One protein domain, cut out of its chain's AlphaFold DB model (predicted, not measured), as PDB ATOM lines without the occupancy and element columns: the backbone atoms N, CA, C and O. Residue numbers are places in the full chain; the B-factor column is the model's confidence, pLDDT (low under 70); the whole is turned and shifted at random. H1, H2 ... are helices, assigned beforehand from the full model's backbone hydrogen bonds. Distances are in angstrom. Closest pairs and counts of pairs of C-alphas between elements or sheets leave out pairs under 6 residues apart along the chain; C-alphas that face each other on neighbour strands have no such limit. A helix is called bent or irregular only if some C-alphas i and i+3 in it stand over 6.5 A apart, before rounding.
ATOM      1  N   TYR A  90      34.184 -52.171 -34.448       79.69
ATOM      2  CA  TYR A  90      34.199 -52.660 -35.822       79.69
ATOM      3  C   TYR A  90      33.025 -53.606 -36.152       79.69
ATOM      4  O   TYR A  90      32.631 -53.672 -37.315       79.69
ATOM      5  N   PHE A  91      32.420 -54.291 -35.170       80.38
ATOM      6  CA  PHE A  91      31.209 -55.099 -35.386       80.38
ATOM      7  C   PHE A  91      29.989 -54.266 -35.794       80.38
ATOM      8  O   PHE A  91      29.104 -54.774 -36.478       80.38
ATOM      9  N   ASN A  92      29.975 -52.976 -35.456       81.75
ATOM     10  CA  ASN A  92      28.911 -52.045 -35.814       81.75
ATOM     11  C   ASN A  92      29.269 -51.187 -37.042       81.75
ATOM     12  O   ASN A  92      28.652 -50.138 -37.255       81.75
ATOM     13  N   LEU A  93      30.283 -51.556 -37.838       85.75
ATOM     14  CA  LEU A  93      30.650 -50.814 -39.047       85.75
ATOM     15  C   LEU A  93      29.588 -50.976 -40.136       85.75
ATOM     16  O   LEU A  93      29.343 -52.066 -40.644       85.75
ATOM     17  N   THR A  94      29.013 -49.853 -40.558       90.12
ATOM     18  CA  THR A  94      28.113 -49.778 -41.714       90.12
ATOM     19  C   THR A  94      28.771 -48.983 -42.845       90.12
ATOM     20  O   THR A  94      29.638 -48.143 -42.574       90.12
ATOM     21  N   PRO A  95      28.358 -49.174 -44.114       91.94
ATOM     22  CA  PRO A  95      28.844 -48.356 -45.223       91.94
ATOM     23  C   PRO A  95      28.707 -46.854 -44.950       91.94
ATOM     24  O   PRO A  95      29.629 -46.100 -45.232       91.94
ATOM     25  N   GLN A  96      27.606 -46.440 -44.315       90.31
ATOM     26  CA  GLN A  96      27.348 -45.058 -43.919       90.31
ATOM     27  C   GLN A  96      28.375 -44.546 -42.906       90.31
ATOM     28  O   GLN A  96      28.894 -43.444 -43.082       90.31
ATOM     29  N   ARG A  97      28.716 -45.337 -41.876       88.00
ATOM     30  CA  ARG A  97      29.755 -44.971 -40.896       88.00
ATOM     31  C   ARG A  97      31.119 -44.810 -41.561       88.00
ATOM     32  O   ARG A  97      31.827 -43.851 -41.263       88.00
ATOM     33  N   VAL A  98      31.456 -45.701 -42.493       88.69
ATOM     34  CA  VAL A  98      32.711 -45.632 -43.255       88.69
ATOM     35  C   VAL A  98      32.742 -44.388 -44.143       88.69
ATOM     36  O   VAL A  98      33.716 -43.639 -44.108       88.69
ATOM     37  N   THR A  99      31.673 -44.114 -44.897       92.31
ATOM     38  CA  THR A  99      31.603 -42.914 -45.744       92.31
ATOM     39  C   THR A  99      31.603 -41.626 -44.925       92.31
ATOM     40  O   THR A  99      32.239 -40.666 -45.341       92.31
ATOM     41  N   ASN A 100      30.962 -41.610 -43.749       90.00
ATOM     42  CA  ASN A 100      30.968 -40.458 -42.846       90.00
ATOM     43  C   ASN A 100      32.376 -40.196 -42.299       90.00
ATOM     44  O   ASN A 100      32.855 -39.074 -42.356       90.00
ATOM     45  N   ALA A 101      33.090 -41.233 -41.846       89.06
ATOM     46  CA  ALA A 101      34.466 -41.089 -41.365       89.06
ATOM     47  C   ALA A 101      35.440 -40.580 -42.450       89.06
ATOM     48  O   ALA A 101      36.453 -39.957 -42.127       89.06
ATOM     49  N   LEU A 102      35.127 -40.810 -43.732       91.75
ATOM     50  CA  LEU A 102      35.889 -40.337 -44.895       91.75
ATOM     51  C   LEU A 102      35.354 -39.023 -45.495       91.75
ATOM     52  O   LEU A 102      35.831 -38.598 -46.547       91.75
ATOM     53  N   ASP A 103      34.399 -38.357 -44.843       91.94
ATOM     54  CA  ASP A 103      33.950 -37.026 -45.242       91.94
ATOM     55  C   ASP A 103      34.956 -35.963 -44.771       91.94
ATOM     56  O   ASP A 103      35.164 -35.736 -43.573       91.94
ATOM     57  N   PHE A 104      35.627 -35.327 -45.730       92.38
ATOM     58  CA  PHE A 104      36.602 -34.259 -45.489       92.38
ATOM     59  C   PHE A 104      35.991 -32.857 -45.623       92.38
ATOM     60  O   PHE A 104      36.728 -31.869 -45.621       92.38
ATOM     61  N   SER A 105      34.663 -32.749 -45.748       92.56
ATOM     62  CA  SER A 105      33.978 -31.462 -45.753       92.56
ATOM     63  C   SER A 105      34.236 -30.705 -44.444       92.56
ATOM     64  O   SER A 105      34.055 -31.270 -43.362       92.56
ATOM     65  N   PRO A 106      34.566 -29.401 -44.496       87.69
ATOM     66  CA  PRO A 106      34.751 -28.585 -43.296       87.69
ATOM     67  C   PRO A 106      33.462 -28.411 -42.476       87.69
ATOM     68  O   PRO A 106      33.518 -27.939 -41.344       87.69
ATOM     69  N   THR A 107      32.300 -28.780 -43.024       90.88
ATOM     70  CA  THR A 107      31.009 -28.732 -42.321       90.88
ATOM     71  C   THR A 107      30.724 -29.979 -41.482       90.88
ATOM     72  O   THR A 107      29.800 -29.951 -40.675       90.88
ATOM     73  N   ASN A 108      31.478 -31.071 -41.664       90.75
ATOM     74  CA  ASN A 108      31.287 -32.327 -40.941       90.75
ATOM     75  C   ASN A 108      32.359 -32.490 -39.855       90.75
ATOM     76  O   ASN A 108      33.345 -33.212 -40.006       90.75
ATOM     77  N   THR A 109      32.168 -31.779 -38.744       92.12
ATOM     78  CA  THR A 109      33.106 -31.786 -37.612       92.12
ATOM     79  C   THR A 109      33.170 -33.147 -36.911       92.12
ATOM     80  O   THR A 109      34.227 -33.536 -36.416       92.12
ATOM     81  N   GLN A 110      32.084 -33.925 -36.929       93.44
ATOM     82  CA  GLN A 110      32.059 -35.280 -36.369       93.44
ATOM     83  C   GLN A 110      33.046 -36.207 -37.095       93.44
ATOM     84  O   GLN A 110      33.795 -36.938 -36.450       93.44
ATOM     85  N   ALA A 111      33.100 -36.147 -38.429       93.00
ATOM     86  CA  ALA A 111      34.032 -36.940 -39.226       93.00
ATOM     87  C   ALA A 111      35.502 -36.617 -38.910       93.00
ATOM     88  O   ALA A 111      36.337 -37.524 -38.845       93.00
ATOM     89  N   SER A 112      35.833 -35.339 -38.674       93.12
ATOM     90  CA  SER A 112      37.181 -34.961 -38.231       93.12
ATOM     91  C   SER A 112      37.510 -35.474 -36.831       93.12
ATOM     92  O   SER A 112      38.613 -35.984 -36.646       93.12
ATOM     93  N   GLU A 113      36.572 -35.413 -35.881       95.81
ATOM     94  CA  GLU A 113      36.793 -35.937 -34.526       95.81
ATOM     95  C   GLU A 113      36.921 -37.464 -34.507       95.81
ATOM     96  O   GLU A 113      37.777 -37.982 -33.796       95.81
ATOM     97  N   ILE A 114      36.170 -38.192 -35.349       93.06
ATOM     98  CA  ILE A 114      36.356 -39.641 -35.535       93.06
ATOM     99  C   ILE A 114      37.792 -39.933 -35.985       93.06
ATOM    100  O   ILE A 114      38.465 -40.767 -35.384       93.06
ATOM    101  N   ARG A 115      38.290 -39.244 -37.022       93.12
ATOM    102  CA  ARG A 115      39.644 -39.483 -37.552       93.12
ATOM    103  C   ARG A 115      40.736 -39.125 -36.548       93.12
ATOM    104  O   ARG A 115      41.679 -39.894 -36.397       93.12
ATOM    105  N   LEU A 116      40.615 -37.986 -35.865       94.50
ATOM    106  CA  LEU A 116      41.544 -37.600 -34.798       94.50
ATOM    107  C   LEU A 116      41.500 -38.610 -33.648       94.50
ATOM    108  O   LEU A 116      42.545 -39.055 -33.191       94.50
ATOM    109  N   GLY A 117      40.305 -39.066 -33.271       94.19
ATOM    110  CA  GLY A 117      40.118 -40.072 -32.231       94.19
ATOM    111  C   GLY A 117      40.743 -41.416 -32.599       94.19
ATOM    112  O   GLY A 117      41.297 -42.086 -31.739       94.19
ATOM    113  N   MET A 118      40.745 -41.798 -33.880       91.06
ATOM    114  CA  MET A 118      41.476 -42.988 -34.337       91.06
ATOM    115  C   MET A 118      42.994 -42.850 -34.140       91.06
ATOM    116  O   MET A 118      43.650 -43.838 -33.811       91.06
ATOM    117  N   PHE A 119      43.559 -41.648 -34.310       93.50
ATOM    118  CA  PHE A 119      44.971 -41.391 -34.009       93.50
ATOM    119  C   PHE A 119      45.249 -41.373 -32.503       93.50
ATOM    120  O   PHE A 119      46.255 -41.948 -32.088       93.50
ATOM    121  N   ASP A 120      44.355 -40.797 -31.697       94.38
ATOM    122  CA  ASP A 120      44.440 -40.833 -30.230       94.38
ATOM    123  C   ASP A 120      44.439 -42.292 -29.725       94.38
ATOM    124  O   ASP A 120      45.302 -42.699 -28.945       94.38
ATOM    125  N   ILE A 121      43.557 -43.139 -30.267       90.75
ATOM    126  CA  ILE A 121      43.532 -44.581 -29.977       90.75
ATOM    127  C   ILE A 121      44.850 -45.249 -30.380       90.75
ATOM    128  O   ILE A 121      45.414 -46.032 -29.614       90.75
ATOM    129  N   TRP A 122      45.349 -44.975 -31.585       87.62
ATOM    130  CA  TRP A 122      46.553 -45.632 -32.091       87.62
ATOM    131  C   TRP A 122      47.811 -45.244 -31.305       87.62
ATOM    132  O   TRP A 122      48.680 -46.088 -31.085       87.62
ATOM    133  N   TRP A 123      47.903 -43.986 -30.866       92.00
ATOM    134  CA  TRP A 123      49.103 -43.443 -30.233       92.00
ATOM    135  C   TRP A 123      49.117 -43.594 -28.711       92.00
ATOM    136  O   TRP A 123      50.129 -43.995 -28.140       92.00
ATOM    137  N   SER A 124      48.005 -43.278 -28.048       90.81
ATOM    138  CA  SER A 124      47.907 -43.250 -26.584       90.81
ATOM    139  C   SER A 124      46.875 -44.220 -26.024       90.81
ATOM    140  O   SER A 124      46.720 -44.282 -24.806       90.81
ATOM    141  N   ARG A 125      46.189 -44.996 -26.878       87.00
ATOM    142  CA  ARG A 125      45.022 -45.806 -26.486       87.00
ATOM    143  C   ARG A 125      43.946 -44.962 -25.798       87.00
ATOM    144  O   ARG A 125      43.232 -45.468 -24.939       87.00
ATOM    145  N   ASP A 126      43.843 -43.687 -26.165       90.62
ATOM    146  CA  ASP A 126      42.823 -42.788 -25.639       90.62
ATOM    147  C   ASP A 126      41.581 -42.841 -26.532       90.62
ATOM    148  O   ASP A 126      41.598 -42.419 -27.688       90.62
ATOM    149  N   TYR A 127      40.498 -43.389 -25.986       90.56
ATOM    150  CA  TYR A 127      39.228 -43.555 -26.686       90.56
ATOM    151  C   TYR A 127      38.259 -42.393 -26.444       90.56
ATOM    152  O   TYR A 127      37.173 -42.394 -27.020       90.56
ATOM    153  N   THR A 128      38.627 -41.397 -25.632       92.62
ATOM    154  CA  THR A 128      37.722 -40.333 -25.172       92.62
ATOM    155  C   THR A 128      37.129 -39.556 -26.344       92.62
ATOM    156  O   THR A 128      35.909 -39.456 -26.479       92.62
ATOM    157  N   ARG A 129      37.985 -39.057 -27.244       94.50
ATOM    158  CA  ARG A 129      37.549 -38.282 -28.414       94.50
ATOM    159  C   ARG A 129      36.736 -39.131 -29.389       94.50
ATOM    160  O   ARG A 129      35.691 -38.699 -29.869       94.50
ATOM    161  N   TYR A 130      37.206 -40.347 -29.668       92.69
ATOM    162  CA  TYR A 130      36.509 -41.270 -30.560       92.69
ATOM    163  C   TYR A 130      35.108 -41.599 -30.031       92.69
ATOM    164  O   TYR A 130      34.135 -41.490 -30.773       92.69
ATOM    165  N   GLY A 131      35.003 -41.916 -28.738       91.31
ATOM    166  CA  GLY A 131      33.754 -42.204 -28.040       91.31
ATOM    167  C   GLY A 131      32.753 -41.060 -28.102       91.31
ATOM    168  O   GLY A 131      31.618 -41.257 -28.536       91.31
ATOM    169  N   GLN A 132      33.190 -39.838 -27.789       93.50
ATOM    170  CA  GLN A 132      32.360 -38.637 -27.932       93.50
ATOM    171  C   GLN A 132      31.848 -38.461 -29.368       93.50
ATOM    172  O   GLN A 132      30.684 -38.121 -29.572       93.50
ATOM    173  N   ALA A 133      32.693 -38.730 -30.366       92.19
ATOM    174  CA  ALA A 133      32.328 -38.568 -31.766       92.19
ATOM    175  C   ALA A 133      31.332 -39.633 -32.264       92.19
ATOM    176  O   ALA A 133      30.493 -39.321 -33.109       92.19
ATOM    177  N   VAL A 134      31.390 -40.867 -31.747       89.31
ATOM    178  CA  VAL A 134      30.464 -41.961 -32.119       89.31
ATOM    179  C   VAL A 134      29.275 -42.122 -31.162       89.31
ATOM    180  O   VAL A 134      28.393 -42.932 -31.432       89.31
ATOM    181  N   GLY A 135      29.219 -41.337 -30.083       88.94
ATOM    182  CA  GLY A 135      28.138 -41.377 -29.095       88.94
ATOM    183  C   GLY A 135      28.219 -42.574 -28.145       88.94
ATOM    184  O   GLY A 135      27.190 -43.120 -27.760       88.94
TER     185      GLY A 135
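This is residues 90 to 135 of the 554 residues of the protein "SGL domain-containing protein" of Chloroflexi bacterium (UniProt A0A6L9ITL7). A long helix, H2, and a short one, H3, that folds back along it make a helical hairpin, and a second short helix, H1, stands nearly at a right angle to H2 near its first turns, so that H1 and H2 make an L. Residues 90 to 96, the first printed residues and the first two of H1, stick out from the rest at the far end of the foot of this L. The printed part has 46 residues, with three named helices in the order H1, H2, H3 along the chain and no named strand; the class is all helix. The whole is compact, with a radius of gyration of the C-alphas of 10.3 A, and the C-alphas span 26 by 26 by 17 A along their three main axes.

The longest helix is H2, residues 109 to 124, and it touches both of the others. H3, residues 128 to 134, touches H2 with 21 pairs of C-alphas within 8 A. Their closest C-alphas are those of Gly 117 and Tyr 130, 4.2 A apart, and their centres are 7.9 A apart. H2 and H3 run opposite ways at a steep tilt of 38 degrees, only just more than shallow, and form a helical hairpin. H1, residues 95 to 101, touches H2, which meets it with residues 111 to 115 alone. The closest C-alphas of H1 and H2 are those of Ala 101 and Ala 111, 4.7 A apart. The lines of H1 and H2 are about perpendicular, at 80 degrees, and their centres are 14.2 A apart. H1 and H3 are apart. In H1, H2 and H3 every O i to N i+4 pair of the backbone is within hydrogen-bond range.

H2 runs from Thr 109, C-alpha at (33.106, -31.786, -37.612), to Ser 124, C-alpha at (47.907, -43.250, -26.584), a length of 21.7 A. H1 begins at Pro 95, C-alpha at (28.844, -48.356, -45.223), and ends at Ala 101, 10.0 A from first to last C-alpha. H3 runs from Thr 128 to Val 134, C-alpha at (30.464, -41.961, -32.119), and is 10.2 A long. No helix is bent or irregular.

The two C-alphas farthest apart are those of Phe 91 and Pro 106, at 27.9 A. The C-alphas of the first and last printed residues, Tyr 90 and Gly 135, are 14.5 A apart. The printed part has no cut. The link from H1 to H2 has 7 residues and is short; the link from H2 to H3 has 3 residues and is tight. The mean pLDDT of the printed part is 90.7, and no printed residue is under 70.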